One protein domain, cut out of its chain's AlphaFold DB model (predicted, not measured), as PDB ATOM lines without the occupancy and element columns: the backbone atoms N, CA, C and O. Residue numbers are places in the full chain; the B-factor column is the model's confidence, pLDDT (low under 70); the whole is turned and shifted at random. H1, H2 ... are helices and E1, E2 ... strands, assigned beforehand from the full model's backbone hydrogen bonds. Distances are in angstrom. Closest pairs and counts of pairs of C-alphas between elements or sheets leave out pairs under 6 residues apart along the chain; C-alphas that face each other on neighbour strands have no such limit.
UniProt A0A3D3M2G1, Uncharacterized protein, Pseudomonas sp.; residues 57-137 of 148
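What this domain is: This is residues 57 to 137 of the 148 residues of an uncharacterized protein of Pseudomonas sp. (UniProt A0A3D3M2G1). A long helical hairpin, H1 and H2 side by side, makes one arm of a flat, open V, and a slender arm that holds a small two-stranded hairpin, E1 and E2, makes the other. The two arms come together near the beginning of H1, where the link from E2 leads into the helix, and the turn between E1 and E2 lies at the far end of the slender arm. The printed part has 81 residues with two named strands and two named helices, in the order E1, E2, H1, H2; the sheet E1 - E2 is antiparallel and the class is mostly helix. The whole is loose, with a radius of gyration of the C-alphas of 16.0 A, and its C-alphas span 45 by 43 by 13 A.

Where its parts are: Strand E1 is residues 65 to 69, 9.6 A from first to last C-alpha, and begins with C-alpha 65 at (151.131, 326.671, 216.290). Strand E2 is residues 75 to 78, 7.2 A long by the same measure. Helix H1 is residues 85 to 107, 32.4 A from first to last C-alpha, with C-alpha 85 at (161.227, 339.827, 210.551). Helix H2, the longest helix with 25 residues, is residues 113 to 137 and measures 36.2 A; it ends with C-alpha 137 at (164.006, 346.237, 198.649).

How they stand to each other: E1 and E2 form an antiparallel hairpin, with 157 degrees between their N-to-C directions. The C-alphas of Pro 65 and Ser 78 face each other at 4.1 A, and those of His 69 and Cys 75 at 4.3 A. Across the pair, N 66 and O 77 are within hydrogen-bond range at 2.9 A, as are N 76 and O 68 at 2.9 A. A short link of 6 residues joins E2 to H1. H1 and H2 form a helical hairpin: they touch, with 36 pairs of C-alphas within 8 A, the closest being those of Arg 100 and Ala 122 at 4.4 A. They run opposite ways at a shallow tilt of 20 degrees, and their centres are 9.1 A apart. In H1 and H2 every O i to N i+4 pair is within hydrogen-bond range. E1 is apart from H1 and from H2, and E2 is apart from H2.

The domain as a whole: The two C-alphas farthest apart are those of Arg 58 and Ala 112, at 47.6 A, while the C-alphas of Ser 57 and Thr 137, the first and last printed residues, are 15.2 A apart. The printed part has no cut. The links from E1 to E2 and from H1 to H2 are tight, with 5 residues each, and no link is long. The mean pLDDT of the printed part is 92.9, and no printed residue is under 70.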
ATOM      1  N   SER A  57     164.372 344.871 212.586       74.25
ATOM      2  CA  SER A  57     165.085 344.093 213.611       74.25
ATOM      3  C   SER A  57     164.335 344.045 214.948       74.25
ATOM      4  O   SER A  57     164.546 343.149 215.766       74.25
ATOM      5  N   ARG A  58     163.415 344.995 215.164       81.00
ATOM      6  CA  ARG A  58     162.586 345.080 216.369       81.00
ATOM      7  C   ARG A  58     161.363 344.167 216.326       81.00
ATOM      8  O   ARG A  58     160.750 343.937 217.366       81.00
ATOM      9  N   PHE A  59     161.001 343.672 215.145       87.56
ATOM     10  CA  PHE A  59     159.891 342.751 214.963       87.56
ATOM     11  C   PHE A  59     160.425 341.328 214.890       87.56
ATOM     12  O   PHE A  59     161.311 341.021 214.090       87.56
ATOM     13  N   LYS A  60     159.866 340.460 215.729       91.94
ATOM     14  CA  LYS A  60     160.237 339.052 215.794       91.94
ATOM     15  C   LYS A  60     159.019 338.162 215.636       91.94
ATOM     16  O   LYS A  60     157.904 338.556 215.981       91.94
ATOM     17  N   THR A  61     159.241 336.967 215.108       91.31
ATOM     18  CA  THR A  61     158.208 335.940 215.028       91.31
ATOM     19  C   THR A  61     157.805 335.478 216.426       91.31
ATOM     20  O   THR A  61     158.647 335.246 217.295       91.31
ATOM     21  N   SER A  62     156.500 335.326 216.640       91.88
ATOM     22  CA  SER A  62     155.955 334.656 217.815       91.88
ATOM     23  C   SER A  62     155.683 333.185 217.509       91.88
ATOM     24  O   SER A  62     155.352 332.812 216.377       91.88
ATOM     25  N   GLY A  63     155.811 332.346 218.534       89.94
ATOM     26  CA  GLY A  63     155.627 330.905 218.455       89.94
ATOM     27  C   GLY A  63     154.162 330.575 218.308       89.94
ATOM     28  O   GLY A  63     153.447 330.375 219.285       89.94
ATOM     29  N   THR A  64     153.694 330.566 217.069       91.69
ATOM     30  CA  THR A  64     152.296 330.297 216.759       91.69
ATOM     31  C   THR A  64     152.168 328.888 216.180       91.69
ATOM     32  O   THR A  64     152.782 328.582 215.152       91.69
ATOM     33  N   PRO A  65     151.426 327.984 216.845       92.88
ATOM     34  CA  PRO A  65     151.131 326.671 216.290       92.88
ATOM     35  C   PRO A  65     150.159 326.807 215.111       92.88
ATOM     36  O   PRO A  65     149.242 327.627 215.151       92.88
ATOM     37  N   PHE A  66     150.339 326.005 214.061       93.50
ATOM     38  CA  PHE A  66     149.500 326.052 212.862       93.50
ATOM     39  C   PHE A  66     149.372 324.690 212.169       93.50
ATOM     40  O   PHE A  66     150.118 323.745 212.433       93.50
ATOM     41  N   GLY A  67     148.420 324.615 211.238       92.25
ATOM     42  CA  GLY A  67     148.176 323.428 210.424       92.25
ATOM     43  C   GLY A  67     147.304 322.373 211.114       92.25
ATOM     44  O   GLY A  67     146.610 322.680 212.083       92.25
ATOM     45  N   PRO A  68     147.287 321.141 210.579       93.50
ATOM     46  CA  PRO A  68     146.484 320.046 211.114       93.50
ATOM     47  C   PRO A  68     146.878 319.677 212.550       93.50
ATOM     48  O   PRO A  68     148.036 319.841 212.943       93.50
ATOM     49  N   HIS A  69     145.924 319.137 213.309       94.69
ATOM     50  CA  HIS A  69     146.172 318.561 214.632       94.69
ATOM     51  C   HIS A  69     146.490 317.063 214.521       94.69
ATOM     52  O   HIS A  69     145.915 316.364 213.686       94.69
ATOM     53  N   ASP A  70     147.396 316.574 215.365       93.69
ATOM     54  CA  ASP A  70     147.695 315.152 215.525       93.69
ATOM     55  C   ASP A  70     146.616 314.418 216.351       93.69
ATOM     56  O   ASP A  70     145.641 315.011 216.825       93.69
ATOM     57  N   PHE A  71     146.792 313.108 216.556       92.00
ATOM     58  CA  PHE A  71     145.884 312.286 217.372       92.00
ATOM     59  C   PHE A  71     145.814 312.715 218.848       92.00
ATOM     60  O   PHE A  71     144.859 312.366 219.539       92.00
ATOM     61  N   ASN A  72     146.794 313.487 219.321       92.38
ATOM     62  CA  ASN A  72     146.849 314.020 220.678       92.38
ATOM     63  C   ASN A  72     146.265 315.445 220.758       92.38
ATOM     64  O   ASN A  72     146.313 316.066 221.821       92.38
ATOM     65  N   GLY A  73     145.717 315.973 219.657       90.19
ATOM     66  CA  GLY A  73     145.137 317.312 219.574       90.19
ATOM     67  C   GLY A  73     146.162 318.446 219.458       90.19
ATOM     68  O   GLY A  73     145.785 319.615 219.537       90.19
ATOM     69  N   LYS A  74     147.449 318.151 219.248       91.69
ATOM     70  CA  LYS A  74     148.512 319.153 219.096       91.69
ATOM     71  C   LYS A  74     148.713 319.507 217.621       91.69
ATOM     72  O   LYS A  74     148.720 318.624 216.771       91.69
ATOM     73  N   CYS A  75     148.902 320.791 217.303       93.81
ATOM     74  CA  CYS A  75     149.241 321.200 215.936       93.81
ATOM     75  C   CYS A  75     150.560 320.560 215.487       93.81
ATOM     76  O   CYS A  75     151.544 320.563 216.231       93.81
ATOM     77  N   MET A  76     150.586 320.060 214.253       93.88
ATOM     78  CA  MET A  76     151.760 319.405 213.674       93.88
ATOM     79  C   MET A  76     152.905 320.377 213.372       93.88
ATOM     80  O   MET A  76     154.062 319.961 213.336       93.88
ATOM     81  N   PHE A  77     152.600 321.659 213.161       93.75
ATOM     82  CA  PHE A  77     153.588 322.680 212.839       93.75
ATOM     83  C   PHE A  77     153.537 323.837 213.838       93.75
ATOM     84  O   PHE A  77     152.495 324.154 214.416       93.75
ATOM     85  N   SER A  78     154.679 324.492 214.028       92.88
ATOM     86  CA  SER A  78     154.809 325.698 214.842       92.88
ATOM     87  C   SER A  78     155.835 326.632 214.225       92.88
ATOM     88  O   SER A  78     156.894 326.184 213.787       92.88
ATOM     89  N   VAL A  79     155.535 327.930 214.213       92.88
ATOM     90  CA  VAL A  79     156.517 328.955 213.843       92.88
ATOM     91  C   VAL A  79     157.579 329.029 214.939       92.88
ATOM     92  O   VAL A  79     157.244 329.001 216.121       92.88
ATOM     93  N   SER A  80     158.856 329.102 214.562       89.62
ATOM     94  CA  SER A  80     159.934 329.297 215.534       89.62
ATOM     95  C   SER A  80     159.882 330.711 216.100       89.62
ATOM     96  O   SER A  80     159.703 331.681 215.361       89.62
ATOM     97  N   GLU A  81     160.060 330.822 217.409       89.81
ATOM     98  CA  GLU A  81     160.140 332.100 218.112       89.81
ATOM     99  C   GLU A  81     161.447 332.829 217.801       89.81
ATOM    100  O   GLU A  81     162.451 332.211 217.441       89.81
ATOM    101  N   GLU A  82     161.416 334.150 217.977       87.69
ATOM    102  CA  GLU A  82     162.592 335.022 218.003       87.69
ATOM    103  C   GLU A  82     163.370 335.147 216.679       87.69
ATOM    104  O   GLU A  82     164.497 335.645 216.678       87.69
ATOM    105  N   ILE A  83     162.771 334.784 215.540       90.19
ATOM    106  CA  ILE A  83     163.354 335.059 214.220       90.19
ATOM    107  C   ILE A  83     163.072 336.516 213.850       90.19
ATOM    108  O   ILE A  83     161.932 336.978 213.939       90.19
ATOM    109  N   CYS A  84     164.105 337.241 213.419       91.06
ATOM    110  CA  CYS A  84     163.977 338.605 212.914       91.06
ATOM    111  C   CYS A  84     163.025 338.657 211.713       91.06
ATOM    112  O   CYS A  84     163.044 337.783 210.846       91.06
ATOM    113  N   ALA A  85     162.209 339.708 211.624       90.12
ATOM    114  CA  ALA A  85     161.227 339.827 210.551       90.12
ATOM    115  C   ALA A  85     161.857 339.824 209.146       90.12
ATOM    116  O   ALA A  85     161.276 339.251 208.230       90.12
ATOM    117  N   GLU A  86     163.047 340.409 208.974       89.94
ATOM    118  CA  GLU A  86     163.787 340.363 207.705       89.94
ATOM    119  C   GLU A  86     164.126 338.920 207.299       89.94
ATOM    120  O   GLU A  86     163.752 338.485 206.210       89.94
ATOM    121  N   ASP A  87     164.730 338.147 208.205       90.25
ATOM    122  CA  ASP A  87     165.076 336.740 207.970       90.25
ATOM    123  C   ASP A  87     163.830 335.886 207.691       90.25
ATOM    124  O   ASP A  87     163.836 335.025 206.810       90.25
ATOM    125  N   ALA A  88     162.729 336.151 208.402       92.81
ATOM    126  CA  ALA A  88     161.457 335.470 208.182       92.81
ATOM    127  C   ALA A  88     160.876 335.763 206.785       92.81
ATOM    128  O   ALA A  88     160.365 334.852 206.129       92.81
ATOM    129  N   LEU A  89     160.981 337.005 206.299       92.56
ATOM    130  CA  LEU A  89     160.551 337.385 204.949       92.56
ATOM    131  C   LEU A  89     161.451 336.767 203.869       92.56
ATOM    132  O   LEU A  89     160.940 336.250 202.876       92.56
ATOM    133  N   VAL A  90     162.769 336.729 204.080       93.44
ATOM    134  CA  VAL A  90     163.700 336.011 203.190       93.44
ATOM    135  C   VAL A  90     163.345 334.522 203.134       93.44
ATOM    136  O   VAL A  90     163.287 333.930 202.051       93.44
ATOM    137  N   HIS A  91     163.029 333.911 204.279       94.06
ATOM    138  CA  HIS A  91     162.589 332.521 204.330       94.06
ATOM    139  C   HIS A  91     161.254 332.307 203.601       94.06
ATOM    140  O   HIS A  91     161.100 331.328 202.869       94.06
ATOM    141  N   ALA A  92     160.313 333.249 203.708       95.38
ATOM    142  CA  ALA A  92     159.073 333.217 202.938       95.38
ATOM    143  C   ALA A  92     159.336 333.254 201.419       95.38
ATOM    144  O   ALA A  92     158.731 332.475 200.681       95.38
ATOM    145  N   CYS A  93     160.280 334.073 200.939       95.88
ATOM    146  CA  CYS A  93     160.682 334.082 199.526       95.88
ATOM    147  C   CYS A  93     161.250 332.735 199.058       95.88
ATOM    148  O   CYS A  93     160.982 332.311 197.925       95.88
ATOM    149  N   LEU A  94     162.016 332.046 199.909       96.06
ATOM    150  CA  LEU A  94     162.515 330.699 199.620       96.06
ATOM    151  C   LEU A  94     161.363 329.695 199.516       96.06
ATOM    152  O   LEU A  94     161.278 328.981 198.519       96.06
ATOM    153  N   LEU A  95     160.434 329.695 200.477       96.12
ATOM    154  CA  LEU A  95     159.257 328.818 200.458       96.12
ATOM    155  C   LEU A  95     158.392 329.042 199.212       96.12
ATOM    156  O   LEU A  95     157.983 328.078 198.568       96.12
ATOM    157  N   LEU A  96     158.162 330.298 198.823       96.81
ATOM    158  CA  LEU A  96     157.413 330.646 197.611       96.81
ATOM    159  C   LEU A  96     158.148 330.215 196.334       96.81
ATOM    160  O   LEU A  96     157.521 329.733 195.390       96.81
ATOM    161  N   SER A  97     159.478 330.328 196.313       96.38
ATOM    162  CA  SER A  97     160.298 329.848 195.193       96.38
ATOM    163  C   SER A  97     160.219 328.325 195.055       96.38
ATOM    164  O   SER A  97     160.063 327.824 193.939       96.38
ATOM    165  N   CYS A  98     160.266 327.599 196.176       96.88
ATOM    166  CA  CYS A  98     160.075 326.150 196.213       96.88
ATOM    167  C   CYS A  98     158.667 325.758 195.761       96.88
ATOM    168  O   CYS A  98     158.531 324.899 194.899       96.88
ATOM    169  N   LEU A  99     157.623 326.424 196.271       97.00
ATOM    170  CA  LEU A  99     156.237 326.175 195.868       97.00
ATOM    171  C   LEU A  99     156.059 326.326 194.356       97.00
ATOM    172  O   LEU A  99     155.458 325.467 193.717       97.00
ATOM    173  N   ARG A 100     156.616 327.392 193.774       96.38
ATOM    174  CA  ARG A 100     156.584 327.604 192.328       96.38
ATOM    175  C   ARG A 100     157.308 326.493 191.573       96.38
ATOM    176  O   ARG A 100     156.774 326.003 190.587       96.38
ATOM    177  N   ALA A 101     158.506 326.105 192.014       96.12
ATOM    178  CA  ALA A 101     159.269 325.035 191.375       96.12
ATOM    179  C   ALA A 101     158.496 323.706 191.400       96.12
ATOM    180  O   ALA A 101     158.337 323.085 190.353       96.12
ATOM    181  N   SER A 102     157.933 323.338 192.554       95.44
ATOM    182  CA  SER A 102     157.103 322.140 192.707       95.44
ATOM    183  C   SER A 102     155.825 322.202 191.872       95.44
ATOM    184  O   SER A 102     155.417 321.197 191.301       95.44
ATOM    185  N   ALA A 103     155.188 323.373 191.768       95.38
ATOM    186  CA  ALA A 103     154.022 323.554 190.912       95.38
ATOM    187  C   ALA A 103     154.388 323.417 189.425       95.38
ATOM    188  O   ALA A 103     153.695 322.722 188.693       95.38
ATOM    189  N   CYS A 104     155.490 324.016 188.966       93.94
ATOM    190  CA  CYS A 104     155.947 323.853 187.583       93.94
ATOM    191  C   CYS A 104     156.301 322.396 187.250       93.94
ATOM    192  O   CYS A 104     155.970 321.932 186.162       93.94
ATOM    193  N   ASP A 105     156.937 321.685 188.180       95.31
ATOM    194  CA  ASP A 105     157.250 320.261 188.035       95.31
ATOM    195  C   ASP A 105     155.969 319.417 187.960       95.31
ATOM    196  O   ASP A 105     155.753 318.670 187.008       95.31
ATOM    197  N   ALA A 106     155.032 319.636 188.885       94.06
ATOM    198  CA  ALA A 106     153.738 318.962 188.879       94.06
ATOM    199  C   ALA A 106     152.920 319.263 187.610       94.06
ATOM    200  O   ALA A 106     152.257 318.373 187.077       94.06
ATOM    201  N   ALA A 107     152.982 320.495 187.091       93.56
ATOM    202  CA  ALA A 107     152.287 320.879 185.864       93.56
ATOM    203  C   ALA A 107     152.722 320.021 184.668       93.56
ATOM    204  O   ALA A 107     151.875 319.681 183.850       93.56
ATOM    205  N   ALA A 108     153.988 319.590 184.600       91.06
ATOM    206  CA  ALA A 108     154.474 318.717 183.530       91.06
ATOM    207  C   ALA A 108     153.769 317.344 183.488       91.06
ATOM    208  O   ALA A 108     153.805 316.666 182.460       91.06
ATOM    209  N   HIS A 109     153.114 316.941 184.580       92.50
ATOM    210  CA  HIS A 109     152.421 315.659 184.711       92.50
ATOM    211  C   HIS A 109     150.894 315.750 184.570       92.50
ATOM    212  O   HIS A 109     150.236 314.715 184.457       92.50
ATOM    213  N   PHE A 110     150.317 316.955 184.549       92.12
ATOM    214  CA  PHE A 110     148.872 317.154 184.419       92.12
ATOM    215  C   PHE A 110     148.452 317.490 182.984       92.12
ATOM    216  O   PHE A 110     149.205 318.066 182.202       92.12
ATOM    217  N   THR A 111     147.199 317.179 182.643       90.00
ATOM    218  CA  THR A 111     146.613 317.493 181.331       90.00
ATOM    219  C   THR A 111     145.427 318.447 181.454       90.00
ATOM    220  O   THR A 111     144.665 318.379 182.415       90.00
ATOM    221  N   ALA A 112     145.229 319.290 180.440       87.06
ATOM    222  CA  ALA A 112     144.059 320.160 180.290       87.06
ATOM    223  C   ALA A 112     143.794 321.082 181.504       87.06
ATOM    224  O   ALA A 112     144.593 321.977 181.779       87.06
ATOM    225  N   ASN A 113     142.656 320.922 182.188       87.00
ATOM    226  CA  ASN A 113     142.210 321.856 183.224       87.00
ATOM    227  C   ASN A 113     143.120 321.833 184.463       87.00
ATOM    228  O   ASN A 113     143.467 322.886 184.991       87.00
ATOM    229  N   ASP A 114     143.584 320.652 184.872       90.81
ATOM    230  CA  ASP A 114     144.445 320.499 186.050       90.81
ATOM    231  C   ASP A 114     145.821 321.139 185.824       90.81
ATOM    232  O   ASP A 114     146.373 321.777 186.718       90.81
ATOM    233  N   HIS A 115     146.324 321.088 184.586       92.31
ATOM    234  CA  HIS A 115     147.529 321.818 184.193       92.31
ATOM    235  C   HIS A 115     147.340 323.333 184.360       92.31
ATOM    236  O   HIS A 115     148.186 324.010 184.942       92.31
ATOM    237  N   ALA A 116     146.224 323.886 183.873       92.94
ATOM    238  CA  ALA A 116     145.939 325.315 184.006       92.94
ATOM    239  C   ALA A 116     145.811 325.751 185.476       92.94
ATOM    240  O   ALA A 116     146.323 326.811 185.842       92.94
ATOM    241  N   LEU A 117     145.192 324.922 186.323       95.00
ATOM    242  CA  LEU A 117     145.088 325.170 187.763       95.00
ATOM    243  C   LEU A 117     146.470 325.241 188.426       95.00
ATOM    244  O   LEU A 117     146.761 326.204 189.137       95.00
ATOM    245  N   VAL A 118     147.345 324.270 188.158       95.44
ATOM    246  CA  VAL A 118     148.683 324.212 188.768       95.44
ATOM    247  C   VAL A 118     149.584 325.353 188.285       95.44
ATOM    248  O   VAL A 118     150.293 325.963 189.087       95.44
ATOM    249  N   ILE A 119     149.503 325.725 187.005       95.12
ATOM    250  CA  ILE A 119     150.190 326.921 186.496       95.12
ATOM    251  C   ILE A 119     149.673 328.194 187.180       95.12
ATOM    252  O   ILE A 119     150.470 329.074 187.510       95.12
ATOM    253  N   GLY A 120     148.370 328.287 187.456       95.38
ATOM    254  CA  GLY A 120     147.797 329.390 188.232       95.38
ATOM    255  C   GLY A 120     148.407 329.505 189.634       95.38
ATOM    256  O   GLY A 120     148.759 330.605 190.063       95.38
ATOM    257  N   ILE A 121     148.623 328.377 190.318       96.19
ATOM    258  CA  ILE A 121     149.296 328.340 191.629       96.19
ATOM    259  C   ILE A 121     150.743 328.838 191.512       96.19
ATOM    260  O   ILE A 121     151.176 329.668 192.314       96.19
ATOM    261  N   ALA A 122     151.484 328.392 190.491       95.38
ATOM    262  CA  ALA A 122     152.855 328.852 190.251       95.38
ATOM    263  C   ALA A 122     152.920 330.379 190.046       95.38
ATOM    264  O   ALA A 122     153.800 331.049 190.588       95.38
ATOM    265  N   GLN A 123     151.953 330.947 189.321       96.62
ATOM    266  CA  GLN A 123     151.844 332.394 189.114       96.62
ATOM    267  C   GLN A 123     151.513 333.145 190.409       96.62
ATOM    268  O   GLN A 123     152.096 334.195 190.674       96.62
ATOM    269  N   GLN A 124     150.613 332.617 191.242       97.00
ATOM    270  CA  GLN A 124     150.300 333.203 192.549       97.00
ATOM    271  C   GLN A 124     151.518 333.212 193.477       97.00
ATOM    272  O   GLN A 124     151.755 334.213 194.155       97.00
ATOM    273  N   ALA A 125     152.315 332.141 193.465       96.69
ATOM    274  CA  ALA A 125     153.558 332.073 194.222       96.69
ATOM    275  C   ALA A 125     154.572 333.138 193.760       96.69
ATOM    276  O   ALA A 125     155.172 333.811 194.598       96.69
ATOM    277  N   GLU A 126     154.711 333.356 192.447       96.00
ATOM    278  CA  GLU A 126     155.579 334.406 191.893       96.00
ATOM    279  C   GLU A 126     155.113 335.812 192.299       96.00
ATOM    280  O   GLU A 126     155.917 336.639 192.728       96.00
ATOM    281  N   MET A 127     153.804 336.084 192.228       97.25
ATOM    282  CA  MET A 127     153.247 337.372 192.653       97.25
ATOM    283  C   MET A 127     153.472 337.626 194.146       97.25
ATOM    284  O   MET A 127     153.876 338.723 194.528       97.25
ATOM    285  N   ALA A 128     153.237 336.619 194.992       97.50
ATOM    286  CA  ALA A 128     153.480 336.727 196.426       97.50
ATOM    287  C   ALA A 128     154.962 337.000 196.720       97.50
ATOM    288  O   ALA A 128     155.274 337.862 197.541       97.50
ATOM    289  N   LYS A 129     155.874 336.332 196.005       95.81
ATOM    290  CA  LYS A 129     157.314 336.551 196.154       95.81
ATOM    291  C   LYS A 129     157.700 337.978 195.772       95.81
ATOM    292  O   LYS A 129     158.381 338.639 196.545       95.81
ATOM    293  N   ALA A 130     157.212 338.479 194.638       96.38
ATOM    294  CA  ALA A 130     157.491 339.843 194.193       96.38
ATOM    295  C   ALA A 130     157.031 340.900 195.212       96.38
ATOM    296  O   ALA A 130     157.715 341.903 195.414       96.38
ATOM    297  N   LEU A 131     155.899 340.673 195.892       95.81
ATOM    298  CA  LEU A 131     155.455 341.543 196.983       95.81
ATOM    299  C   LEU A 131     156.446 341.528 198.151       95.81
ATOM    300  O   LEU A 131     156.839 342.597 198.617       95.81
ATOM    301  N   VAL A 132     156.885 340.350 198.596       95.31
ATOM    302  CA  VAL A 132     157.852 340.232 199.699       95.31
ATOM    303  C   VAL A 132     159.206 340.847 199.322       95.31
ATOM    304  O   VAL A 132     159.736 341.658 200.081       95.31
ATOM    305  N   ASP A 133     159.718 340.565 198.121       93.94
ATOM    306  CA  ASP A 133     160.961 341.152 197.606       93.94
ATOM    307  C   ASP A 133     160.868 342.686 197.511       93.94
ATOM    308  O   ASP A 133     161.844 343.389 197.782       93.94
ATOM    309  N   SER A 134     159.690 343.235 197.185       93.00
ATOM    310  CA  SER A 134     159.473 344.688 197.180       93.00
ATOM    311  C   SER A 134     159.541 345.304 198.581       93.00
ATOM    312  O   SER A 134     160.100 346.391 198.742       93.00
ATOM    313  N   VAL A 135     159.032 344.601 199.602       91.44
ATOM    314  CA  VAL A 135     159.105 345.033 201.007       91.44
ATOM    315  C   VAL A 135     160.558 345.038 201.478       91.44
ATOM    316  O   VAL A 135     161.008 346.028 202.055       91.44
ATOM    317  N   LEU A 136     161.309 343.982 201.157       89.50
ATOM    318  CA  LEU A 136     162.739 343.889 201.450       89.50
ATOM    319  C   LEU A 136     163.533 344.986 200.713       89.50
ATOM    320  O   LEU A 136     164.298 345.728 201.320       89.50
ATOM    321  N   THR A 137     163.298 345.194 199.419       88.25
ATOM    322  CA  THR A 137     164.006 346.237 198.649       88.25
ATOM    323  C   THR A 137     163.705 347.649 199.168       88.25
ATOM    324  O   THR A 137     164.598 348.499 199.232       88.25
TER     325      THR A 137